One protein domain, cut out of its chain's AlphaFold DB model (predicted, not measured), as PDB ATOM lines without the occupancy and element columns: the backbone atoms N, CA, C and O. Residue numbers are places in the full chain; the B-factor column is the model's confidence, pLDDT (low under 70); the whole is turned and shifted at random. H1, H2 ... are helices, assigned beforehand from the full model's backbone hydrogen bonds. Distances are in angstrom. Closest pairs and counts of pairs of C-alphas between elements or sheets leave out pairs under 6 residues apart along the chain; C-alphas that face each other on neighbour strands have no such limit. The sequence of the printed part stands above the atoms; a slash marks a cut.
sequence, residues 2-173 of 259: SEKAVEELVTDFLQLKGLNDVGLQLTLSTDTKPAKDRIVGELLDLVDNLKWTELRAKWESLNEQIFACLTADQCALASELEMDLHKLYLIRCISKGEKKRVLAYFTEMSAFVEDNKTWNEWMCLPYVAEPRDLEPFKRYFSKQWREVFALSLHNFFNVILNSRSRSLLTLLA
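This is residues 2 to 173 of the 259 residues of an uncharacterized protein of Pristionchus pacificus (UniProt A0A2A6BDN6). Four helices, H3, H4, H5 and H10, make an up-and-down bundle, each running against the one before it in the chain. At one end of this body H2 lies crosswise and residues 2 to 10 stick out, with 3 to 10 belonging to H1; toward the other end H6 and H9 pack on H5, and H7, H8 and a long loop lie near there. The 172 printed residues hold eleven named helices, H1 to H11 in order, and no named strand: the class is all helix. The whole is only just loose, close to compact, with a radius of gyration of the C-alphas of 19.1 A, and is a rod spanning 69 by 31 by 27 A.

Find C-alpha 3 at (10.665, -28.440, -55.575); from there H1 runs to residue 16, 19.7 A on. H2 is residues 21 to 28. H3, residues 35 to 48, and H4, residues 52 to 65, each measure 19.9 A. Find C-alpha 72 at (-22.323, -19.964, -71.321), where H5 begins its 34.7 A run to residue 95. Then come H6, residues 99 to 108, H7, residues 110 to 115, H8, residues 118 to 122, and H9, residues 138 to 141. H10, residues 143 to 165, measures 32.8 A, and H11, residues 168 to 173, ends at C-alpha 173, (3.670, -10.353, -60.478).

Begin at the hub, H5, which touches H3, H6, H9 and H10. H10 touches it at a tilt of 35.2 degrees, only just steep, opposite ways; the closest C-alphas, of Leu 81 and Leu 153, are 7.0 A apart. H3 and H4 form a helical hairpin at a shallow tilt of 24 degrees, closest at the C-alphas of Leu 46 and Leu 55, 5.9 A. H5 and H6 form another, closest at the C-alphas of Leu 90 and Val 102, 6.0 A. H7 and H8 touch only at the corner, and only just, with 3 pairs of C-alphas within 8 A. H1 and H2 are near each other, while H10 and H11 meet only through their link. Every O i to N i+4 pair is within hydrogen-bond range in H1 to H6, H10 and H11; H7 has 1 of 2, H8 has 0 of 1 beside 1 of 2 O i to N i+3 pairs, and H9 is too short for such a pair.

Look at the C-alphas of Ser 2 and Ala 129 for the two farthest apart, 69.8 A. The printed part has no cut; its one long link is H8 to H9, residues 123 to 137. Mean pLDDT of the printed part is 77.4, and 47 residues are under 70, among them 10 to 35 and 163 to 173.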
ATOM      1  N   SER A   2       9.559 -31.705 -52.142       56.03
ATOM      2  CA  SER A   2      10.567 -31.444 -53.171       56.03
ATOM      3  C   SER A   2      10.048 -30.374 -54.130       56.03
ATOM      4  O   SER A   2       8.870 -30.375 -54.472       56.03
ATOM      5  N   GLU A   3      10.928 -29.477 -54.564       61.69
ATOM      6  CA  GLU A   3      10.665 -28.440 -55.575       61.69
ATOM      7  C   GLU A   3       9.954 -29.016 -56.814       61.69
ATOM      8  O   GLU A   3       8.958 -28.467 -57.268       61.69
ATOM      9  N   LYS A   4      10.335 -30.234 -57.222       60.19
ATOM     10  CA  LYS A   4       9.673 -30.999 -58.289       60.19
ATOM     11  C   LYS A   4       8.186 -31.280 -58.063       60.19
ATOM     12  O   LYS A   4       7.428 -31.244 -59.016       60.19
ATOM     13  N   ALA A   5       7.756 -31.550 -56.829       62.50
ATOM     14  CA  ALA A   5       6.342 -31.802 -56.539       62.50
ATOM     15  C   ALA A   5       5.508 -30.513 -56.611       62.50
ATOM     16  O   ALA A   5       4.316 -30.556 -56.890       62.50
ATOM     17  N   VAL A   6       6.138 -29.361 -56.360       70.81
ATOM     18  CA  VAL A   6       5.502 -28.050 -56.525       70.81
ATOM     19  C   VAL A   6       5.416 -27.701 -58.006       70.81
ATOM     20  O   VAL A   6       4.367 -27.255 -58.450       70.81
ATOM     21  N   GLU A   7       6.474 -27.948 -58.778       65.81
ATOM     22  CA  GLU A   7       6.466 -27.764 -60.234       65.81
ATOM     23  C   GLU A   7       5.436 -28.666 -60.923       65.81
ATOM     24  O   GLU A   7       4.695 -28.194 -61.781       65.81
ATOM     25  N   GLU A   8       5.328 -29.930 -60.512       67.69
ATOM     26  CA  GLU A   8       4.333 -30.880 -61.023       67.69
ATOM     27  C   GLU A   8       2.909 -30.426 -60.677       67.69
ATOM     28  O   GLU A   8       2.073 -30.319 -61.565       67.69
ATOM     29  N   LEU A   9       2.656 -30.003 -59.433       72.75
ATOM     30  CA  LEU A   9       1.350 -29.479 -59.022       72.75
ATOM     31  C   LEU A   9       0.980 -28.172 -59.738       72.75
ATOM     32  O   LEU A   9      -0.180 -27.956 -60.079       72.75
ATOM     33  N   VAL A  10       1.950 -27.281 -59.950       68.31
ATOM     34  CA  VAL A  10       1.748 -26.036 -60.701       68.31
ATOM     35  C   VAL A  10       1.463 -26.356 -62.163       68.31
ATOM     36  O   VAL A  10       0.559 -25.762 -62.739       68.31
ATOM     37  N   THR A  11       2.166 -27.324 -62.748       60.94
ATOM     38  CA  THR A  11       1.929 -27.772 -64.125       60.94
ATOM     39  C   THR A  11       0.544 -28.395 -64.265       60.94
ATOM     40  O   THR A  11      -0.213 -27.981 -65.139       60.94
ATOM     41  N   ASP A  12       0.167 -29.293 -63.359       62.16
ATOM     42  CA  ASP A  12      -1.155 -29.920 -63.320       62.16
ATOM     43  C   ASP A  12      -2.259 -28.885 -63.101       62.16
ATOM     44  O   ASP A  12      -3.299 -28.928 -63.754       62.16
ATOM     45  N   PHE A  13      -2.037 -27.897 -62.230       65.50
ATOM     46  CA  PHE A  13      -2.983 -26.807 -62.000       65.50
ATOM     47  C   PHE A  13      -3.132 -25.897 -63.226       65.50
ATOM     48  O   PHE A  13      -4.245 -25.480 -63.559       65.50
ATOM     49  N   LEU A  14      -2.031 -25.591 -63.916       60.44
ATOM     50  CA  LEU A  14      -2.041 -24.788 -65.138       60.44
ATOM     51  C   LEU A  14      -2.728 -25.546 -66.282       60.44
ATOM     52  O   LEU A  14      -3.595 -24.972 -66.941       60.44
ATOM     53  N   GLN A  15      -2.452 -26.841 -66.445       58.88
ATOM     54  CA  GLN A  15      -3.153 -27.715 -67.393       58.88
ATOM     55  C   GLN A  15      -4.645 -27.839 -67.064       58.88
ATOM     56  O   GLN A  15      -5.481 -27.730 -67.960       58.88
ATOM     57  N   LEU A  16      -5.006 -27.962 -65.784       60.25
ATOM     58  CA  LEU A  16      -6.398 -28.011 -65.320       60.25
ATOM     59  C   LEU A  16      -7.152 -26.698 -65.590       60.25
ATOM     60  O   LEU A  16      -8.368 -26.698 -65.773       60.25
ATOM     61  N   LYS A  17      -6.441 -25.568 -65.648       60.12
ATOM     62  CA  LYS A  17      -6.968 -24.264 -66.085       60.12
ATOM     63  C   LYS A  17      -6.831 -24.034 -67.595       60.12
ATOM     64  O   LYS A  17      -7.072 -22.919 -68.060       60.12
ATOM     65  N   GLY A  18      -6.414 -25.045 -68.361       55.03
ATOM     66  CA  GLY A  18      -6.187 -25.012 -69.811       55.03
ATOM     67  C   GLY A  18      -5.019 -24.124 -70.261       55.03
ATOM     68  O   GLY A  18      -4.894 -23.819 -71.446       55.03
ATOM     69  N   LEU A  19      -4.198 -23.635 -69.329       55.28
ATOM     70  CA  LEU A  19      -3.000 -22.840 -69.594       55.28
ATOM     71  C   LEU A  19      -1.871 -23.786 -70.033       55.28
ATOM     72  O   LEU A  19      -0.880 -23.963 -69.332       55.28
ATOM     73  N   ASN A  20      -2.045 -24.426 -71.190       57.62
ATOM     74  CA  ASN A  20      -0.975 -25.184 -71.838       57.62
ATOM     75  C   ASN A  20       0.167 -24.235 -72.238       57.62
ATOM     76  O   ASN A  20      -0.032 -23.023 -72.295       57.62
ATOM     77  N   ASP A  21       1.341 -24.774 -72.574       51.69
ATOM     78  CA  ASP A  21       2.537 -24.003 -72.965       51.69
ATOM     79  C   ASP A  21       2.236 -22.889 -73.991       51.69
ATOM     80  O   ASP A  21       2.733 -21.779 -73.872       51.69
ATOM     81  N   VAL A  22       1.306 -23.116 -74.923       49.84
ATOM     82  CA  VAL A  22       0.843 -22.102 -75.890       49.84
ATOM     83  C   VAL A  22       0.000 -20.999 -75.237       49.84
ATOM     84  O   VAL A  22       0.164 -19.832 -75.571       49.84
ATOM     85  N   GLY A  23      -0.880 -21.335 -74.289       50.06
ATOM     86  CA  GLY A  23      -1.675 -20.368 -73.525       50.06
ATOM     87  C   GLY A  23      -0.829 -19.563 -72.535       50.06
ATOM     88  O   GLY A  23      -1.102 -18.385 -72.318       50.06
ATOM     89  N   LEU A  24       0.241 -20.162 -72.000       49.44
ATOM     90  CA  LEU A  24       1.280 -19.466 -71.240       49.44
ATOM     91  C   LEU A  24       2.139 -18.587 -72.146       49.44
ATOM     92  O   LEU A  24       2.333 -17.430 -71.822       49.44
ATOM     93  N   GLN A  25       2.574 -19.051 -73.316       48.53
ATOM     94  CA  GLN A  25       3.280 -18.201 -74.280       48.53
ATOM     95  C   GLN A  25       2.404 -17.034 -74.755       48.53
ATOM     96  O   GLN A  25       2.890 -15.915 -74.878       48.53
ATOM     97  N   LEU A  26       1.102 -17.245 -74.952       50.97
ATOM     98  CA  LEU A  26       0.160 -16.195 -75.346       50.97
ATOM     99  C   LEU A  26      -0.093 -15.162 -74.231       50.97
ATOM    100  O   LEU A  26      -0.412 -14.013 -74.529       50.97
ATOM    101  N   THR A  27       0.045 -15.563 -72.961       49.72
ATOM    102  CA  THR A  27      -0.175 -14.704 -71.778       49.72
ATOM    103  C   THR A  27       1.115 -14.074 -71.237       49.72
ATOM    104  O   THR A  27       1.070 -12.958 -70.729       49.72
ATOM    105  N   LEU A  28       2.262 -14.746 -71.377       44.38
ATOM    106  CA  LEU A  28       3.590 -14.326 -70.908       44.38
ATOM    107  C   LEU A  28       4.421 -13.596 -71.968       44.38
ATOM    108  O   LEU A  28       5.438 -13.001 -71.615       44.38
ATOM    109  N   SER A  29       4.031 -13.615 -73.248       42.72
ATOM    110  CA  SER A  29       4.681 -12.778 -74.264       42.72
ATOM    111  C   SER A  29       4.325 -11.314 -74.018       42.72
ATOM    112  O   SER A  29       3.401 -10.764 -74.613       42.72
ATOM    113  N   THR A  30       5.066 -10.666 -73.126       44.94
ATOM    114  CA  THR A  30       4.971  -9.237 -72.811       44.94
ATOM    115  C   THR A  30       5.545  -8.343 -73.913       44.94
ATOM    116  O   THR A  30       5.816  -7.176 -73.642       44.94
ATOM    117  N   ASP A  31       5.758  -8.841 -75.138       39.22
ATOM    118  CA  ASP A  31       6.425  -8.065 -76.182       39.22
ATOM    119  C   ASP A  31       5.757  -8.149 -77.567       39.22
ATOM    120  O   ASP A  31       5.604  -9.209 -78.171       39.22
ATOM    121  N   THR A  32       5.431  -6.957 -78.076       46.72
ATOM    122  CA  THR A  32       5.087  -6.577 -79.460       46.72
ATOM    123  C   THR A  32       3.791  -7.128 -80.098       46.72
ATOM    124  O   THR A  32       3.758  -8.166 -80.747       46.72
ATOM    125  N   LYS A  33       2.740  -6.287 -80.035       48.19
ATOM    126  CA  LYS A  33       1.318  -6.481 -80.410       48.19
ATOM    127  C   LYS A  33       0.544  -7.363 -79.424       48.19
ATOM    128  O   LYS A  33       0.978  -8.467 -79.113       48.19
ATOM    129  N   PRO A  34      -0.615  -6.900 -78.921       63.06
ATOM    130  CA  PRO A  34      -1.392  -7.695 -77.988       63.06
ATOM    131  C   PRO A  34      -1.829  -8.969 -78.722       63.06
ATOM    132  O   PRO A  34      -2.357  -8.883 -79.824       63.06
ATOM    133  N   ALA A  35      -1.588 -10.146 -78.142       68.62
ATOM    134  CA  ALA A  35      -1.811 -11.456 -78.764       68.62
ATOM    135  C   ALA A  35      -3.151 -11.610 -79.527       68.62
ATOM    136  O   ALA A  35      -3.219 -12.314 -80.533       68.62
ATOM    137  N   LYS A  36      -4.194 -10.888 -79.097       79.19
ATOM    138  CA  LYS A  36      -5.469 -10.722 -79.811       79.19
ATOM    139  C   LYS A  36      -5.327 -10.217 -81.254       79.19
ATOM    140  O   LYS A  36      -5.922 -10.809 -82.144       79.19
ATOM    141  N   ASP A  37      -4.521  -9.186 -81.514       79.12
ATOM    142  CA  ASP A  37      -4.358  -8.574 -82.844       79.12
ATOM    143  C   ASP A  37      -3.717  -9.565 -83.802       79.12
ATOM    144  O   ASP A  37      -4.050  -9.616 -84.984       79.12
ATOM    145  N   ARG A  38      -2.804 -10.383 -83.272       83.75
ATOM    146  CA  ARG A  38      -2.173 -11.462 -84.017       83.75
ATOM    147  C   ARG A  38      -3.184 -12.548 -84.368       83.75
ATOM    148  O   ARG A  38      -3.236 -12.940 -85.524       83.75
ATOM    149  N   ILE A  39      -3.999 -13.001 -83.414       85.75
ATOM    150  CA  ILE A  39      -5.026 -14.025 -83.673       85.75
ATOM    151  C   ILE A  39      -6.046 -13.522 -84.698       85.75
ATOM    152  O   ILE A  39      -6.330 -14.218 -85.667       85.75
ATOM    153  N   VAL A  40      -6.568 -12.306 -84.518       88.38
ATOM    154  CA  VAL A  40      -7.542 -11.714 -85.447       88.38
ATOM    155  C   VAL A  40      -6.923 -11.513 -86.827       88.38
ATOM    156  O   VAL A  40      -7.544 -11.872 -87.823       88.38
ATOM    157  N   GLY A  41      -5.691 -11.002 -86.893       89.00
ATOM    158  CA  GLY A  41      -4.948 -10.866 -88.144       89.00
ATOM    159  C   GLY A  41      -4.765 -12.208 -88.852       89.00
ATOM    160  O   GLY A  41      -5.124 -12.325 -90.017       89.00
ATOM    161  N   GLU A  42      -4.310 -13.241 -88.137       89.56
ATOM    162  CA  GLU A  42      -4.150 -14.598 -88.675       89.56
ATOM    163  C   GLU A  42      -5.479 -15.160 -89.220       89.56
ATOM    164  O   GLU A  42      -5.505 -15.709 -90.321       89.56
ATOM    165  N   LEU A  43      -6.593 -14.998 -88.496       90.94
ATOM    166  CA  LEU A  43      -7.914 -15.458 -88.947       90.94
ATOM    167  C   LEU A  43      -8.368 -14.733 -90.221       90.94
ATOM    168  O   LEU A  43      -8.810 -15.375 -91.179       90.94
ATOM    169  N   LEU A  44      -8.240 -13.406 -90.258       92.00
ATOM    170  CA  LEU A  44      -8.623 -12.607 -91.423       92.00
ATOM    171  C   LEU A  44      -7.712 -12.883 -92.628       92.00
ATOM    172  O   LEU A  44      -8.211 -12.987 -93.750       92.00
ATOM    173  N   ASP A  45      -6.417 -13.101 -92.407       92.75
ATOM    174  CA  ASP A  45      -5.464 -13.477 -93.453       92.75
ATOM    175  C   ASP A  45      -5.795 -14.853 -94.046       92.75
ATOM    176  O   ASP A  45      -5.729 -15.042 -95.265       92.75
ATOM    177  N   LEU A  46      -6.191 -15.831 -93.225       90.69
ATOM    178  CA  LEU A  46      -6.630 -17.149 -93.705       90.69
ATOM    179  C   LEU A  46      -7.900 -17.051 -94.560       90.69
ATOM    180  O   LEU A  46      -7.996 -17.705 -95.609       90.69
ATOM    181  N   VAL A  47      -8.838 -16.186 -94.163       91.69
ATOM    182  CA  VAL A  47     -10.038 -15.870 -94.949       91.69
ATOM    183  C   VAL A  47      -9.666 -15.202 -96.271       91.69
ATOM    184  O   VAL A  47     -10.139 -15.619 -97.332       91.69
ATOM    185  N   ASP A  48      -8.782 -14.206 -96.245       90.62
ATOM    186  CA  ASP A  48      -8.329 -13.523 -97.451       90.62
ATOM    187  C   ASP A  48      -7.578 -14.470 -98.396       90.62
ATOM    188  O   ASP A  48      -7.753 -14.371 -99.611       90.62
ATOM    189  N   ASN A  49      -6.830 -15.444 -97.882       91.44
ATOM    190  CA  ASN A  49      -6.129 -16.461 -98.673       91.44
ATOM    191  C   ASN A  49      -7.004 -17.662 -99.088       91.44
ATOM    192  O   ASN A  49      -6.521 -18.569 -99.772       91.44
ATOM    193  N   LEU A  50      -8.296 -17.653 -98.746       89.44
ATOM    194  CA  LEU A  50      -9.277 -18.696 -99.075       89.44
ATOM    195  C   LEU A  50      -8.927 -20.095 -98.530       89.44
ATOM    196  O   LEU A  50      -9.306 -21.113 -99.124       89.44
ATOM    197  N   LYS A  51      -8.242 -20.166 -97.388       90.19
ATOM    198  CA  LYS A  51      -7.801 -21.425 -96.779       90.19
ATOM    199  C   LYS A  51      -8.777 -21.934 -95.710       90.19
ATOM    200  O   LYS A  51      -8.563 -21.729 -94.523       90.19
ATOM    201  N   TRP A  52      -9.835 -22.618 -96.145       90.00
ATOM    202  CA  TRP A  52     -10.895 -23.124 -95.261       90.00
ATOM    203  C   TRP A  52     -10.397 -24.098 -94.182       90.00
ATOM    204  O   TRP A  52     -10.662 -23.903 -93.002       90.00
ATOM    205  N   THR A  53      -9.641 -25.124 -94.572       88.94
ATOM    206  CA  THR A  53      -9.197 -26.184 -93.654       88.94
ATOM    207  C   THR A  53      -8.280 -25.658 -92.551       88.94
ATOM    208  O   THR A  53      -8.437 -26.019 -91.390       88.94
ATOM    209  N   GLU A  54      -7.350 -24.762 -92.898       89.62
ATOM    210  CA  GLU A  54      -6.463 -24.098 -91.932       89.62
ATOM    211  C   GLU A  54      -7.248 -23.156 -91.003       89.62
ATOM    212  O   GLU A  54      -6.967 -23.110 -89.807       89.62
ATOM    213  N   LEU A  55      -8.250 -22.440 -91.529       90.44
ATOM    214  CA  LEU A  55      -9.124 -21.566 -90.742       90.44
ATOM    215  C   LEU A  55      -9.915 -22.356 -89.697       90.44
ATOM    216  O   LEU A  55      -9.908 -21.995 -88.521       90.44
ATOM    217  N   ARG A  56     -10.543 -23.457 -90.123       89.56
ATOM    218  CA  ARG A  56     -11.300 -24.353 -89.249       89.56
ATOM    219  C   ARG A  56     -10.415 -24.944 -88.155       89.56
ATOM    220  O   ARG A  56     -10.735 -24.808 -86.981       89.56
ATOM    221  N   ALA A  57      -9.272 -25.521 -88.525       88.25
ATOM    222  CA  ALA A  57      -8.339 -26.106 -87.561       88.25
ATOM    223  C   ALA A  57      -7.830 -25.068 -86.545       88.25
ATOM    224  O   ALA A  57      -7.660 -25.368 -85.365       88.25
ATOM    225  N   LYS A  58      -7.609 -23.822 -86.986       87.69
ATOM    226  CA  LYS A  58      -7.227 -22.728 -86.090       87.69
ATOM    227  C   LYS A  58      -8.347 -22.390 -85.109       87.69
ATOM    228  O   LYS A  58      -8.059 -22.228 -83.928       87.69
ATOM    229  N   TRP A  59      -9.590 -22.288 -85.574       89.44
ATOM    230  CA  TRP A  59     -10.738 -22.026 -84.705       89.44
ATOM    231  C   TRP A  59     -10.981 -23.165 -83.707       89.44
ATOM    232  O   TRP A  59     -11.124 -22.903 -82.518       89.44
ATOM    233  N   GLU A  60     -10.914 -24.424 -84.147       86.00
ATOM    234  CA  GLU A  60     -11.015 -25.604 -83.273       86.00
ATOM    235  C   GLU A  60      -9.908 -25.612 -82.207       86.00
ATOM    236  O   GLU A  60     -10.183 -25.810 -81.025       86.00
ATOM    237  N   SER A  61      -8.669 -25.275 -82.581       82.56
ATOM    238  CA  SER A  61      -7.571 -25.125 -81.620       82.56
ATOM    239  C   SER A  61      -7.830 -24.013 -80.597       82.56
ATOM    240  O   SER A  61      -7.493 -24.179 -79.424       82.56
ATOM    241  N   LEU A  62      -8.437 -22.891 -81.004       82.12
ATOM    242  CA  LEU A  62      -8.853 -21.835 -80.076       82.12
ATOM    243  C   LEU A  62     -10.002 -22.315 -79.179       82.12
ATOM    244  O   LEU A  62     -10.008 -22.001 -77.993       82.12
ATOM    245  N   ASN A  63     -10.930 -23.116 -79.701       82.12
ATOM    246  CA  ASN A  63     -12.026 -23.687 -78.924       82.12
ATOM    247  C   ASN A  63     -11.512 -24.613 -77.809       82.12
ATOM    248  O   ASN A  63     -11.866 -24.444 -76.642       82.12
ATOM    249  N   GLU A  64     -10.589 -25.517 -78.136       76.56
ATOM    250  CA  GLU A  64      -9.978 -26.434 -77.167       76.56
ATOM    251  C   GLU A  64      -9.124 -25.712 -76.119       76.56
ATOM    252  O   GLU A  64      -9.175 -26.026 -74.929       76.56
ATOM    253  N   GLN A  65      -8.324 -24.730 -76.544       69.75
ATOM    254  CA  GLN A  65      -7.366 -24.064 -75.658       69.75
ATOM    255  C   GLN A  65      -7.998 -22.935 -74.850       69.75
ATOM    256  O   GLN A  65      -7.601 -22.681 -73.708       69.75
ATOM    257  N   ILE A  66      -8.949 -22.215 -75.444       68.12
ATOM    258  CA  ILE A  66      -9.490 -20.963 -74.922       68.12
ATOM    259  C   ILE A  66     -10.939 -21.135 -74.478       68.12
ATOM    260  O   ILE A  66     -11.246 -20.761 -73.347       68.12
ATOM    261  N   PHE A  67     -11.807 -21.717 -75.308       70.31
ATOM    262  CA  PHE A  67     -13.254 -21.739 -75.049       70.31
ATOM    263  C   PHE A  67     -13.695 -22.774 -74.008       70.31
ATOM    264  O   PHE A  67     -14.751 -22.615 -73.402       70.31
ATOM    265  N   ALA A  68     -12.851 -23.755 -73.681       64.38
ATOM    266  CA  ALA A  68     -13.116 -24.738 -72.623       64.38
ATOM    267  C   ALA A  68     -13.361 -24.135 -71.218       64.38
ATOM    268  O   ALA A  68     -13.852 -24.825 -70.328       64.38
ATOM    269  N   CYS A  69     -13.005 -22.867 -70.993       59.88
ATOM    270  CA  CYS A  69     -13.180 -22.165 -69.715       59.88
ATOM    271  C   CYS A  69     -14.163 -20.979 -69.789       59.88
ATOM    272  O   CYS A  69     -14.185 -20.163 -68.868       59.88
ATOM    273  N   LEU A  70     -14.927 -20.846 -70.878       71.62
ATOM    274  CA  LEU A  70     -15.833 -19.715 -71.094       71.62
ATOM    275  C   LEU A  70     -17.161 -19.896 -70.349       71.62
ATOM    276  O   LEU A  70     -17.652 -21.010 -70.156       71.62
ATOM    277  N   THR A  71     -17.769 -18.773 -69.967       79.31
ATOM    278  CA  THR A  71     -19.158 -18.737 -69.486       79.31
ATOM    279  C   THR A  71     -20.117 -19.078 -70.632       79.31
ATOM    280  O   THR A  71     -19.809 -18.803 -71.791       79.31
ATOM    281  N   ALA A  72     -21.304 -19.614 -70.325       79.12
ATOM    282  CA  ALA A  72     -22.323 -19.964 -71.321       79.12
ATOM    283  C   ALA A  72     -22.605 -18.832 -72.335       79.12
ATOM    284  O   ALA A  72     -22.657 -19.090 -73.536       79.12
ATOM    285  N   ASP A  73     -22.681 -17.579 -71.874       79.38
ATOM    286  CA  ASP A  73     -22.902 -16.412 -72.742       79.38
ATOM    287  C   ASP A  73     -21.727 -16.146 -73.693       79.38
ATOM    288  O   ASP A  73     -21.914 -15.786 -74.854       79.38
ATOM    289  N   GLN A  74     -20.495 -16.361 -73.224       80.25
ATOM    290  CA  GLN A  74     -19.295 -16.210 -74.047       80.25
ATOM    291  C   GLN A  74     -19.188 -17.336 -75.077       80.25
ATOM    292  O   GLN A  74     -18.752 -17.079 -76.195       80.25
ATOM    293  N   CYS A  75     -19.616 -18.554 -74.734       83.06
ATOM    294  CA  CYS A  75     -19.719 -19.659 -75.687       83.06
ATOM    295  C   CYS A  75     -20.755 -19.363 -76.779       83.06
ATOM    296  O   CYS A  75     -20.470 -19.580 -77.953       83.06
ATOM    297  N   ALA A  76     -21.920 -18.817 -76.416       85.12
ATOM    298  CA  ALA A  76     -22.937 -18.421 -77.391       85.12
ATOM    299  C   ALA A  76     -22.408 -17.346 -78.359       85.12
ATOM    300  O   ALA A  76     -22.552 -17.483 -79.574       85.12
ATOM    301  N   LEU A  77     -21.720 -16.329 -77.830       86.50
ATOM    302  CA  LEU A  77     -21.084 -15.291 -78.642       86.50
ATOM    303  C   LEU A  77     -19.952 -15.849 -79.522       86.50
ATOM    304  O   LEU A  77     -19.799 -15.428 -80.667       86.50
ATOM    305  N   ALA A  78     -19.175 -16.813 -79.018       87.81
ATOM    306  CA  ALA A  78     -18.148 -17.501 -79.796       87.81
ATOM    307  C   ALA A  78     -18.765 -18.208 -81.007       87.81
ATOM    308  O   ALA A  78     -18.295 -18.021 -82.127       87.81
ATOM    309  N   SER A  79     -19.846 -18.965 -80.797       87.56
ATOM    310  CA  SER A  79     -20.563 -19.640 -81.879       87.56
ATOM    311  C   SER A  79     -21.121 -18.648 -82.899       87.56
ATOM    312  O   SER A  79     -21.014 -18.892 -84.094       87.56
ATOM    313  N   GLU A  80     -21.659 -17.502 -82.472       89.75
ATOM    314  CA  GLU A  80     -22.130 -16.462 -83.401       89.75
ATOM    315  C   GLU A  80     -20.985 -15.865 -84.236       89.75
ATOM    316  O   GLU A  80     -21.103 -15.718 -85.456       89.75
ATOM    317  N   LEU A  81     -19.836 -15.588 -83.613       90.88
ATOM    318  CA  LEU A  81     -18.649 -15.106 -84.321       90.88
ATOM    319  C   LEU A  81     -18.082 -16.155 -85.286       90.88
ATOM    320  O   LEU A  81     -17.633 -15.794 -86.373       90.88
ATOM    321  N   GLU A  82     -18.140 -17.438 -84.931       90.69
ATOM    322  CA  GLU A  82     -17.800 -18.552 -85.822       90.69
ATOM    323  C   GLU A  82     -18.730 -18.587 -87.040       90.69
ATOM    324  O   GLU A  82     -18.272 -18.679 -88.184       90.69
ATOM    325  N   MET A  83     -20.039 -18.424 -86.815       90.00
ATOM    326  CA  MET A  83     -21.022 -18.350 -87.893       90.00
ATOM    327  C   MET A  83     -20.698 -17.234 -88.878       90.00
ATOM    328  O   MET A  83     -20.717 -17.432 -90.096       90.00
ATOM    329  N   ASP A  84     -20.410 -16.052 -88.353       91.00
ATOM    330  CA  ASP A  84     -20.106 -14.885 -89.165       91.00
ATOM    331  C   ASP A  84     -18.734 -14.994 -89.846       91.00
ATOM    332  O   ASP A  84     -18.583 -14.549 -90.990       91.00
ATOM    333  N   LEU A  85     -17.770 -15.691 -89.240       92.62
ATOM    334  CA  LEU A  85     -16.494 -16.034 -89.870       92.62
ATOM    335  C   LEU A  85     -16.695 -16.934 -91.099       92.62
ATOM    336  O   LEU A  85     -16.102 -16.688 -92.156       92.62
ATOM    337  N   HIS A  86     -17.572 -17.938 -91.002       91.19
ATOM    338  CA  HIS A  86     -17.928 -18.799 -92.135       91.19
ATOM    339  C   HIS A  86     -18.587 -17.998 -93.266       91.19
ATOM    340  O   HIS A  86     -18.220 -18.141 -94.437       91.19
ATOM    341  N   LYS A  87     -19.519 -17.097 -92.934       90.50
ATOM    342  CA  LYS A  87     -20.164 -16.211 -93.920       90.50
ATOM    343  C   LYS A  87     -19.151 -15.285 -94.598       90.50
ATOM    344  O   LYS A  87     -19.178 -15.145 -95.824       90.50
ATOM    345  N   LEU A  88     -18.217 -14.708 -93.833       92.00
ATOM    346  CA  LEU A  88     -17.130 -13.882 -94.369       92.00
ATOM    347  C   LEU A  88     -16.270 -14.681 -95.361       92.00
ATOM    348  O   LEU A  88     -15.970 -14.180 -96.451       92.00
ATOM    349  N   TYR A  89     -15.916 -15.926 -95.022       92.50
ATOM    350  CA  TYR A  89     -15.159 -16.822 -95.900       92.50
ATOM    351  C   TYR A  89     -15.864 -17.054 -97.241       92.50
ATOM    352  O   TYR A  89     -15.265 -16.873 -98.308       92.50
ATOM    353  N   LEU A  90     -17.153 -17.398 -97.208       91.06
ATOM    354  CA  LEU A  90     -17.932 -17.654 -98.418       91.06
ATOM    355  C   LEU A  90     -18.015 -16.429 -99.324       91.06
ATOM    356  O   LEU A  90     -17.771 -16.514-100.530       91.06
ATOM    357  N   ILE A  91     -18.291 -15.265 -98.747       91.25
ATOM    358  CA  ILE A  91     -18.379 -14.009 -99.497       91.25
ATOM    359  C   ILE A  91     -17.036 -13.629-100.090       91.25
ATOM    360  O   ILE A  91     -16.970 -13.111-101.213       91.25
ATOM    361  N   ARG A  92     -15.945 -13.925 -99.382       91.00
ATOM    362  CA  ARG A  92     -14.602 -13.706 -99.901       91.00
ATOM    363  C   ARG A  92     -14.290 -14.618-101.082       91.00
ATOM    364  O   ARG A  92     -13.730 -14.127-102.065       91.00
ATOM    365  N   CYS A  93     -14.710 -15.884-101.038       89.69
ATOM    366  CA  CYS A  93     -14.600 -16.814-102.167       89.69
ATOM    367  C   CYS A  93     -15.363 -16.297-103.393       89.69
ATOM    368  O   CYS A  93     -14.798 -16.218-104.484       89.69
ATOM    369  N   ILE A  94     -16.617 -15.876-103.204       89.81
ATOM    370  CA  ILE A  94     -17.458 -15.325-104.276       89.81
ATOM    371  C   ILE A  94     -16.862 -14.038-104.850       89.81
ATOM    372  O   ILE A  94     -16.781 -13.888-106.068       89.81
ATOM    373  N   SER A  95     -16.375 -13.136-103.996       87.62
ATOM    374  CA  SER A  95     -15.748 -11.877-104.420       87.62
ATOM    375  C   SER A  95     -14.482 -12.092-105.255       87.62
ATOM    376  O   SER A  95     -14.152 -11.248-106.085       87.62
ATOM    377  N   LYS A  96     -13.772 -13.206-105.039       88.00
ATOM    378  CA  LYS A  96     -12.597 -13.618-105.823       88.00
ATOM    379  C   LYS A  96     -12.945 -14.485-107.043       88.00
ATOM    380  O   LYS A  96     -12.041 -14.860-107.779       88.00
ATOM    381  N   GLY A  97     -14.221 -14.801-107.270       85.56
ATOM    382  CA  GLY A  97     -14.673 -15.657-108.374       85.56
ATOM    383  C   GLY A  97     -14.451 -17.160-108.154       85.56
ATOM    384  O   GLY A  97     -14.732 -17.964-109.039       85.56
ATOM    385  N   GLU A  98     -14.006 -17.572-106.966       88.62
ATOM    386  CA  GLU A  98     -13.638 -18.953-106.636       88.62
ATOM    387  C   GLU A  98     -14.844 -19.775-106.149       88.62
ATOM    388  O   GLU A  98     -14.856 -20.348-105.056       88.62
ATOM    389  N   LYS A  99     -15.885 -19.865-106.988       87.56
ATOM    390  CA  LYS A  99     -17.128 -20.606-106.684       87.56
ATOM    391  C   LYS A  99     -16.891 -22.092-106.373       87.56
ATOM    392  O   LYS A  99     -17.637 -22.689-105.603       87.56
ATOM    393  N   LYS A 100     -15.825 -22.689-106.921       88.12
ATOM    394  CA  LYS A 100     -15.441 -24.085-106.645       88.12
ATOM    395  C   LYS A 100     -15.131 -24.321-105.165       88.12
ATOM    396  O   LYS A 100     -15.477 -25.374-104.640       88.12
ATOM    397  N   ARG A 101     -14.524 -23.342-104.482       88.31
ATOM    398  CA  ARG A 101     -14.205 -23.451-103.049       88.31
ATOM    399  C   ARG A 101     -15.450 -23.366-102.174       88.31
ATOM    400  O   ARG A 101     -15.524 -24.061-101.173       88.31
ATOM    401  N   VAL A 102     -16.448 -22.593-102.600       88.50
ATOM    402  CA  VAL A 102     -17.765 -22.537-101.947       88.50
ATOM    403  C   VAL A 102     -18.470 -23.894-102.018       88.50
ATOM    404  O   VAL A 102     -18.985 -24.372-101.016       88.50
ATOM    405  N   LEU A 103     -18.444 -24.557-103.177       88.56
ATOM    406  CA  LEU A 103     -19.010 -25.905-103.312       88.56
ATOM    407  C   LEU A 103     -18.254 -26.938-102.463       88.56
ATOM    408  O   LEU A 103     -18.881 -27.779-101.822       88.56
ATOM    409  N   ALA A 104     -16.920 -26.855-102.425       89.62
ATOM    410  CA  ALA A 104     -16.102 -27.712-101.569       89.62
ATOM    411  C   ALA A 104     -16.433 -27.509-100.079       89.62
ATOM    412  O   ALA A 104     -16.623 -28.491 -99.368       89.62
ATOM    413  N   TYR A 105     -16.601 -26.255 -99.642       90.25
ATOM    414  CA  TYR A 105     -17.049 -25.914 -98.290       90.25
ATOM    415  C   TYR A 105     -18.388 -26.575 -97.950       90.25
ATOM    416  O   TYR A 105     -18.482 -27.274 -96.947       90.25
ATOM    417  N   PHE A 106     -19.411 -26.421 -98.799       88.06
ATOM    418  CA  PHE A 106     -20.731 -27.012 -98.542       88.06
ATOM    419  C   PHE A 106     -20.721 -28.543 -98.570       88.06
ATOM    420  O   PHE A 106     -21.517 -29.173 -97.882       88.06
ATOM    421  N   THR A 107     -19.808 -29.150 -99.331       87.31
ATOM    422  CA  THR A 107     -19.623 -30.609 -99.327       87.31
ATOM    423  C   THR A 107     -19.050 -31.078 -97.987       87.31
ATOM    424  O   THR A 107     -19.556 -32.031 -97.396       87.31
ATOM    425  N   GLU A 108     -18.026 -30.382 -97.484       86.88
ATOM    426  CA  GLU A 108     -17.365 -30.697 -96.212       86.88
ATOM    427  C   GLU A 108     -18.248 -30.383 -94.992       86.88
ATOM    428  O   GLU A 108     -18.238 -31.126 -94.014       86.88
ATOM    429  N   MET A 109     -19.043 -29.312 -95.060       83.25
ATOM    430  CA  MET A 109     -19.938 -28.850 -93.990       83.25
ATOM    431  C   MET A 109     -21.373 -29.373 -94.114       83.25
ATOM    432  O   MET A 109     -22.259 -28.874 -93.429       83.25
ATOM    433  N   SER A 110     -21.630 -30.362 -94.970       79.50
ATOM    434  CA  SER A 110     -22.988 -30.858 -95.258       79.50
ATOM    435  C   SER A 110     -23.787 -31.210 -93.997       79.50
ATOM    436  O   SER A 110     -24.888 -30.699 -93.813       79.50
ATOM    437  N   ALA A 111     -23.196 -31.970 -93.070       79.19
ATOM    438  CA  ALA A 111     -23.838 -32.333 -91.801       79.19
ATOM    439  C   ALA A 111     -24.165 -31.120 -90.907       79.19
ATOM    440  O   ALA A 111     -25.177 -31.107 -90.214       79.19
ATOM    441  N   PHE A 112     -23.321 -30.089 -90.931       78.75
ATOM    442  CA  PHE A 112     -23.519 -28.858 -90.162       78.75
ATOM    443  C   PHE A 112     -24.606 -27.960 -90.774       78.75
ATOM    444  O   PHE A 112     -25.365 -27.297 -90.068       78.75
ATOM    445  N   VAL A 113     -24.691 -27.948 -92.102       77.06
ATOM    446  CA  VAL A 113     -25.665 -27.161 -92.865       77.06
ATOM    447  C   VAL A 113     -27.075 -27.738 -92.738       77.06
ATOM    448  O   VAL A 113     -28.031 -26.970 -92.649       77.06
ATOM    449  N   GLU A 114     -27.214 -29.064 -92.680       73.56
ATOM    450  CA  GLU A 114     -28.514 -29.728 -92.494       73.56
ATOM    451  C   GLU A 114     -29.162 -29.405 -91.140       73.56
ATOM    452  O   GLU A 114     -30.381 -29.242 -91.063       73.56
ATOM    453  N   ASP A 115     -28.357 -29.258 -90.086       77.25
ATOM    454  CA  ASP A 115     -28.849 -28.985 -88.733       77.25
ATOM    455  C   ASP A 115     -29.304 -27.522 -88.559       77.25
ATOM    456  O   ASP A 115     -30.199 -27.203 -87.772       77.25
ATOM    457  N   ASN A 116     -28.739 -26.602 -89.346       77.12
ATOM    458  CA  ASN A 116     -28.957 -25.173 -89.179       77.12
ATOM    459  C   ASN A 116     -29.674 -24.548 -90.385       77.12
ATOM    460  O   ASN A 116     -29.077 -24.180 -91.398       77.12
ATOM    461  N   LYS A 117     -30.986 -24.336 -90.221       76.25
ATOM    462  CA  LYS A 117     -31.899 -23.811 -91.255       76.25
ATOM    463  C   LYS A 117     -31.445 -22.500 -91.897       76.25
ATOM    464  O   LYS A 117     -31.801 -22.259 -93.047       76.25
ATOM    465  N   THR A 118     -30.664 -21.677 -91.193       77.38
ATOM    466  CA  THR A 118     -30.144 -20.412 -91.738       77.38
ATOM    467  C   THR A 118     -29.210 -20.627 -92.932       77.38
ATOM    468  O   THR A 118     -29.140 -19.771 -93.809       77.38
ATOM    469  N   TRP A 119     -28.548 -21.784 -93.032       83.19
ATOM    470  CA  TRP A 119     -27.643 -22.098 -94.139       83.19
ATOM    471  C   TRP A 119     -28.333 -22.571 -95.411       83.19
ATOM    472  O   TRP A 119     -27.717 -22.501 -96.474       83.19
ATOM    473  N   ASN A 120     -29.597 -23.001 -95.346       80.44
ATOM    474  CA  ASN A 120     -30.328 -23.452 -96.535       80.44
ATOM    475  C   ASN A 120     -30.387 -22.361 -97.608       80.44
ATOM    476  O   ASN A 120     -30.158 -22.625 -98.787       80.44
ATOM    477  N   GLU A 121     -30.625 -21.115 -97.199       82.31
ATOM    478  CA  GLU A 121     -30.621 -19.975 -98.116       82.31
ATOM    479  C   GLU A 121     -29.211 -19.707 -98.657       82.31
ATOM    480  O   GLU A 121     -29.047 -19.387 -99.830       82.31
ATOM    481  N   TRP A 122     -28.164 -19.937 -97.862       86.31
ATOM    482  CA  TRP A 122     -26.771 -19.750 -98.276       86.31
ATOM    483  C   TRP A 122     -26.264 -20.822 -99.244       86.31
ATOM    484  O   TRP A 122     -25.340 -20.546-100.009       86.31
ATOM    485  N   MET A 123     -26.880 -22.005 -99.300       84.44
ATOM    486  CA  MET A 123     -26.517 -23.036-100.281       84.44
ATOM    487  C   MET A 123     -26.773 -22.605-101.730       84.44
ATOM    488  O   MET A 123     -26.126 -23.119-102.645       84.44
ATOM    489  N   CYS A 124     -27.679 -21.647-101.968       84.62
ATOM    490  CA  CYS A 124     -27.913 -21.128-103.316       84.62
ATOM    491  C   CYS A 124     -26.807 -20.165-103.788       84.62
ATOM    492  O   CYS A 124     -26.640 -19.966-104.992       84.62
ATOM    493  N   LEU A 125     -25.996 -19.630-102.864       85.69
ATOM    494  CA  LEU A 125     -24.964 -18.616-103.103       85.69
ATOM    495  C   LEU A 125     -24.038 -18.879-104.313       85.69
ATOM    496  O   LEU A 125     -23.837 -17.952-105.100       85.69
ATOM    497  N   PRO A 126     -23.464 -20.084-104.537       85.00
ATOM    498  CA  PRO A 126     -22.605 -20.328-105.703       85.00
ATOM    499  C   PRO A 126     -23.352 -20.228-107.044       85.00
ATOM    500  O   PRO A 126     -22.740 -19.899-108.068       85.00
ATOM    501  N   TYR A 127     -24.663 -20.469-107.048       84.62
ATOM    502  CA  TYR A 127     -25.508 -20.456-108.244       84.62
ATOM    503  C   TYR A 127     -26.066 -19.066-108.571       84.62
ATOM    504  O   TYR A 127     -26.489 -18.827-109.700       84.62
ATOM    505  N   VAL A 128     -26.003 -18.127-107.628       83.06
ATOM    506  CA  VAL A 128     -26.432 -16.742-107.833       83.06
ATOM    507  C   VAL A 128     -25.444 -15.994-108.744       83.06
ATOM    508  O   VAL A 128     -24.217 -16.104-108.608       83.06
ATOM    509  N   ALA A 129     -25.986 -15.233-109.702       72.62
ATOM    510  CA  ALA A 129     -25.210 -14.398-110.621       72.62
ATOM    511  C   ALA A 129     -24.676 -13.130-109.929       72.62
ATOM    512  O   ALA A 129     -23.474 -12.873-109.976       72.62
ATOM    513  N   GLU A 130     -25.543 -12.400-109.217       78.31
ATOM    514  CA  GLU A 130     -25.215 -11.158-108.501       78.31
ATOM    515  C   GLU A 130     -25.641 -11.227-107.024       78.31
ATOM    516  O   GLU A 130     -26.678 -10.702-106.627       78.31
ATOM    517  N   PRO A 131     -24.841 -11.870-106.159       78.44
ATOM    518  CA  PRO A 131     -25.180 -12.027-104.744       78.44
ATOM    519  C   PRO A 131     -25.021 -10.740-103.919       78.44
ATOM    520  O   PRO A 131     -25.266 -10.760-102.720       78.44
ATOM    521  N   ARG A 132     -24.606  -9.620-104.526       76.31
ATOM    522  CA  ARG A 132     -24.420  -8.342-103.817       76.31
ATOM    523  C   ARG A 132     -25.730  -7.610-103.546       76.31
ATOM    524  O   ARG A 132     -25.804  -6.906-102.548       76.31
ATOM    525  N   ASP A 133     -26.733  -7.794-104.399       77.19
ATOM    526  CA  ASP A 133     -27.994  -7.048-104.325       77.19
ATOM    527  C   ASP A 133     -29.148  -7.867-103.733       77.19
ATOM    528  O   ASP A 133     -30.214  -7.321-103.458       77.19
ATOM    529  N   LEU A 134     -28.925  -9.160-103.484       82.31
ATOM    530  CA  LEU A 134     -29.919 -10.059-102.904       82.31
ATOM    531  C   LEU A 134     -29.800 -10.123-101.380       82.31
ATOM    532  O   LEU A 134     -28.715 -10.309-100.825       82.31
ATOM    533  N   GLU A 135     -30.936 -10.025-100.696       79.88
ATOM    534  CA  GLU A 135     -31.051 -10.432 -99.297       79.88
ATOM    535  C   GLU A 135     -31.039 -11.967 -99.197       79.88
ATOM    536  O   GLU A 135     -31.551 -12.635-100.098       79.88
ATOM    537  N   PRO A 136     -30.434 -12.552 -98.147       79.50
ATOM    538  CA  PRO A 136     -29.810 -11.907 -96.983       79.50
ATOM    539  C   PRO A 136     -28.335 -11.488 -97.189       79.50
ATOM    540  O   PRO A 136     -27.710 -10.933 -96.285       79.50
ATOM    541  N   PHE A 137     -27.746 -11.738 -98.361       84.69
ATOM    542  CA  PHE A 137     -26.301 -11.610 -98.601       84.69
ATOM    543  C   PHE A 137     -25.791 -10.168 -98.650       84.69
ATOM    544  O   PHE A 137     -24.660  -9.900 -98.240       84.69
ATOM    545  N   LYS A 138     -26.625  -9.236 -99.122       84.94
ATOM    546  CA  LYS A 138     -26.285  -7.823 -99.352       84.94
ATOM    547  C   LYS A 138     -25.529  -7.173 -98.190       84.94
ATOM    548  O   LYS A 138     -24.479  -6.564 -98.402       84.94
ATOM    549  N   ARG A 139     -26.009  -7.349 -96.952       86.81
ATOM    550  CA  ARG A 139     -25.387  -6.782 -95.737       86.81
ATOM    551  C   ARG A 139     -23.928  -7.211 -95.583       86.81
ATOM    552  O   ARG A 139     -23.072  -6.396 -95.240       86.81
ATOM    553  N   TYR A 140     -23.640  -8.470 -95.878       86.69
ATOM    554  CA  TYR A 140     -22.339  -9.079 -95.654       86.69
ATOM    555  C   TYR A 140     -21.296  -8.726 -96.733       86.69
ATOM    556  O   TYR A 140     -20.093  -8.864 -96.508       86.69
ATOM    557  N   PHE A 141     -21.728  -8.229 -97.897       85.62
ATOM    558  CA  PHE A 141     -20.824  -7.663 -98.907       85.62
ATOM    559  C   PHE A 141     -20.340  -6.247 -98.555       85.62
ATOM    560  O   PHE A 141     -19.398  -5.752 -99.180       85.62
ATOM    561  N   SER A 142     -20.953  -5.588 -97.566       89.12
ATOM    562  CA  SER A 142     -20.565  -4.239 -97.163       89.12
ATOM    563  C   SER A 142     -19.200  -4.217 -96.459       89.12
ATOM    564  O   SER A 142     -18.866  -5.078 -95.641       89.12
ATOM    565  N   LYS A 143     -18.395  -3.190 -96.760       88.12
ATOM    566  CA  LYS A 143     -17.112  -2.952 -96.074       88.12
ATOM    567  C   LYS A 143     -17.321  -2.686 -94.582       88.12
ATOM    568  O   LYS A 143     -16.556  -3.188 -93.767       88.12
ATOM    569  N   GLN A 144     -18.394  -1.971 -94.250       89.38
ATOM    570  CA  GLN A 144     -18.787  -1.669 -92.878       89.38
ATOM    571  C   GLN A 144     -19.036  -2.942 -92.064       89.38
ATOM    572  O   GLN A 144     -18.510  -3.058 -90.964       89.38
ATOM    573  N   TRP A 145     -19.764  -3.926 -92.608       92.06
ATOM    574  CA  TRP A 145     -19.990  -5.187 -91.898       92.06
ATOM    575  C   TRP A 145     -18.677  -5.908 -91.578       92.06
ATOM    576  O   TRP A 145     -18.481  -6.345 -90.448       92.06
ATOM    577  N   ARG A 146     -17.739  -5.965 -92.535       90.81
ATOM    578  CA  ARG A 146     -16.412  -6.560 -92.304       90.81
ATOM    579  C   ARG A 146     -15.643  -5.842 -91.191       90.81
ATOM    580  O   ARG A 146     -15.016  -6.504 -90.370       90.81
ATOM    581  N   GLU A 147     -15.646  -4.512 -91.189       90.56
ATOM    582  CA  GLU A 147     -14.945  -3.706 -90.179       90.56
ATOM    583  C   GLU A 147     -15.548  -3.915 -88.787       90.56
ATOM    584  O   GLU A 147     -14.812  -4.167 -87.835       90.56
ATOM    585  N   VAL A 148     -16.880  -3.904 -88.686       92.31
ATOM    586  CA  VAL A 148     -17.598  -4.193 -87.437       92.31
ATOM    587  C   VAL A 148     -17.288  -5.611 -86.956       92.31
ATOM    588  O   VAL A 148     -16.930  -5.789 -85.796       92.31
ATOM    589  N   PHE A 149     -17.332  -6.609 -87.840       91.38
ATOM    590  CA  PHE A 149     -16.997  -7.993 -87.501       91.38
ATOM    591  C   PHE A 149     -15.557  -8.140 -86.977       91.38
ATOM    592  O   PHE A 149     -15.330  -8.787 -85.955       91.38
ATOM    593  N   ALA A 150     -14.582  -7.499 -87.630       90.06
ATOM    594  CA  ALA A 150     -13.188  -7.516 -87.187       90.06
ATOM    595  C   ALA A 150     -13.009  -6.874 -85.797       90.06
ATOM    596  O   ALA A 150     -12.269  -7.404 -84.966       90.06
ATOM    597  N   LEU A 151     -13.714  -5.770 -85.523       90.56
ATOM    598  CA  LEU A 151     -13.726  -5.130 -84.204       90.56
ATOM    599  C   LEU A 151     -14.376  -6.023 -83.141       90.56
ATOM    600  O   LEU A 151     -13.844  -6.130 -82.036       90.56
ATOM    601  N   SER A 152     -15.477  -6.700 -83.468       91.12
ATOM    602  CA  SER A 152     -16.142  -7.643 -82.564       91.12
ATOM    603  C   SER A 152     -15.241  -8.824 -82.208       91.12
ATOM    604  O   SER A 152     -15.090  -9.126 -81.025       91.12
ATOM    605  N   LEU A 153     -14.559  -9.430 -83.189       89.69
ATOM    606  CA  LEU A 153     -13.556 -10.475 -82.944       89.69
ATOM    607  C   LEU A 153     -12.431  -9.974 -82.035       89.69
ATOM    608  O   LEU A 153     -12.065 -10.632 -81.061       89.69
ATOM    609  N   HIS A 154     -11.893  -8.793 -82.332       87.75
ATOM    610  CA  HIS A 154     -10.845  -8.181 -81.524       87.75
ATOM    611  C   HIS A 154     -11.296  -7.963 -80.077       87.75
ATOM    612  O   HIS A 154     -10.573  -8.320 -79.142       87.75
ATOM    613  N   ASN A 155     -12.495  -7.419 -79.878       88.38
ATOM    614  CA  ASN A 155     -13.049  -7.169 -78.552       88.38
ATOM    615  C   ASN A 155     -13.314  -8.472 -77.797       88.38
ATOM    616  O   ASN A 155     -12.952  -8.577 -76.626       88.38
ATOM    617  N   PHE A 156     -13.855  -9.481 -78.474       87.69
ATOM    618  CA  PHE A 156     -14.087 -10.809 -77.918       87.69
ATOM    619  C   PHE A 156     -12.787 -11.447 -77.409       87.69
ATOM    620  O   PHE A 156     -12.683 -11.788 -76.227       87.69
ATOM    621  N   PHE A 157     -11.746 -11.509 -78.248       83.75
ATOM    622  CA  PHE A 157     -10.445 -12.029 -77.820       83.75
ATOM    623  C   PHE A 157      -9.800 -11.161 -76.740       83.75
ATOM    624  O   PHE A 157      -9.159 -11.694 -75.839       83.75
ATOM    625  N   ASN A 158      -9.987  -9.839 -76.774       82.69
ATOM    626  CA  ASN A 158      -9.493  -8.963 -75.716       82.69
ATOM    627  C   ASN A 158     -10.124  -9.309 -74.361       82.69
ATOM    628  O   ASN A 158      -9.408  -9.436 -73.371       82.69
ATOM    629  N   VAL A 159     -11.445  -9.478 -74.305       81.62
ATOM    630  CA  VAL A 159     -12.156  -9.817 -73.065       81.62
ATOM    631  C   VAL A 159     -11.714 -11.185 -72.555       81.62
ATOM    632  O   VAL A 159     -11.328 -11.307 -71.392       81.62
ATOM    633  N   ILE A 160     -11.690 -12.194 -73.424       79.50
ATOM    634  CA  ILE A 160     -11.370 -13.565 -73.019       79.50
ATOM    635  C   ILE A 160      -9.918 -13.694 -72.572       79.50
ATOM    636  O   ILE A 160      -9.654 -14.226 -71.493       79.50
ATOM    637  N   LEU A 161      -8.969 -13.157 -73.341       73.38
ATOM    638  CA  LEU A 161      -7.555 -13.238 -72.985       73.38
ATOM    639  C   LEU A 161      -7.259 -12.454 -71.703       73.38
ATOM    640  O   LEU A 161      -6.569 -12.974 -70.833       73.38
ATOM    641  N   ASN A 162      -7.842 -11.267 -71.513       72.50
ATOM    642  CA  ASN A 162      -7.637 -10.501 -70.279       72.50
ATOM    643  C   ASN A 162      -8.311 -11.143 -69.060       72.50
ATOM    644  O   ASN A 162      -7.766 -11.078 -67.958       72.50
ATOM    645  N   SER A 163      -9.475 -11.778 -69.237       65.06
ATOM    646  CA  SER A 163     -10.139 -12.513 -68.151       65.06
ATOM    647  C   SER A 163      -9.295 -13.695 -67.664       65.06
ATOM    648  O   SER A 163      -9.252 -13.971 -66.468       65.06
ATOM    649  N   ARG A 164      -8.541 -14.326 -68.572       58.41
ATOM    650  CA  ARG A 164      -7.636 -15.434 -68.263       58.41
ATOM    651  C   ARG A 164      -6.311 -14.979 -67.661       58.41
ATOM    652  O   ARG A 164      -5.813 -15.604 -66.724       58.41
ATOM    653  N   SER A 165      -5.748 -13.889 -68.181       51.03
ATOM    654  CA  SER A 165      -4.496 -13.318 -67.683       51.03
ATOM    655  C   SER A 165      -4.621 -12.797 -66.254       51.03
ATOM    656  O   SER A 165      -3.611 -12.741 -65.565       51.03
ATOM    657  N   ARG A 166      -5.826 -12.509 -65.736       49.81
ATOM    658  CA  ARG A 166      -6.042 -12.248 -64.298       49.81
ATOM    659  C   ARG A 166      -6.069 -13.527 -63.452       49.81
ATOM    660  O   ARG A 166      -6.915 -13.696 -62.576       49.81
ATOM    661  N   SER A 167      -5.134 -14.440 -63.681       50.66
ATOM    662  CA  SER A 167      -4.829 -15.464 -62.682       50.66
ATOM    663  C   SER A 167      -4.046 -14.825 -61.525       50.66
ATOM    664  O   SER A 167      -3.368 -13.812 -61.711       50.66
ATOM    665  N   LEU A 168      -4.126 -15.398 -60.317       51.22
ATOM    666  CA  LEU A 168      -3.440 -14.883 -59.117       51.22
ATOM    667  C   LEU A 168      -1.939 -14.615 -59.339       51.22
ATOM    668  O   LEU A 168      -1.379 -13.753 -58.674       51.22
ATOM    669  N   LEU A 169      -1.295 -15.309 -60.283       51.66
ATOM    670  CA  LEU A 169       0.110 -15.099 -60.633       51.66
ATOM    671  C   LEU A 169       0.378 -13.718 -61.229       51.66
ATOM    672  O   LEU A 169       1.389 -13.116 -60.889       51.66
ATOM    673  N   THR A 170      -0.527 -13.190 -62.050       52.06
ATOM    674  CA  THR A 170      -0.395 -11.839 -62.611       52.06
ATOM    675  C   THR A 170      -0.606 -10.792 -61.533       52.06
ATOM    676  O   THR A 170       0.196  -9.875 -61.429       52.06
ATOM    677  N   LEU A 171      -1.583 -10.988 -60.640       57.38
ATOM    678  CA  LEU A 171      -1.763 -10.114 -59.475       57.38
ATOM    679  C   LEU A 171      -0.534 -10.128 -58.557       57.38
ATOM    680  O   LEU A 171      -0.143  -9.096 -58.023       57.38
ATOM    681  N   LEU A 172       0.102 -11.287 -58.368       57.69
ATOM    682  CA  LEU A 172       1.336 -11.399 -57.586       57.69
ATOM    683  C   LEU A 172       2.553 -10.819 -58.322       57.69
ATOM    684  O   LEU A 172       3.421 -10.236 -57.673       57.69
ATOM    685  N   ALA A 173       2.622 -10.943 -59.648       58.53
ATOM    686  CA  ALA A 173       3.670 -10.353 -60.478       58.53
ATOM    687  C   ALA A 173       3.560  -8.822 -60.527       58.53
ATOM    688  O   ALA A 173       4.568  -8.146 -60.336       58.53
TER     689      ALA A 173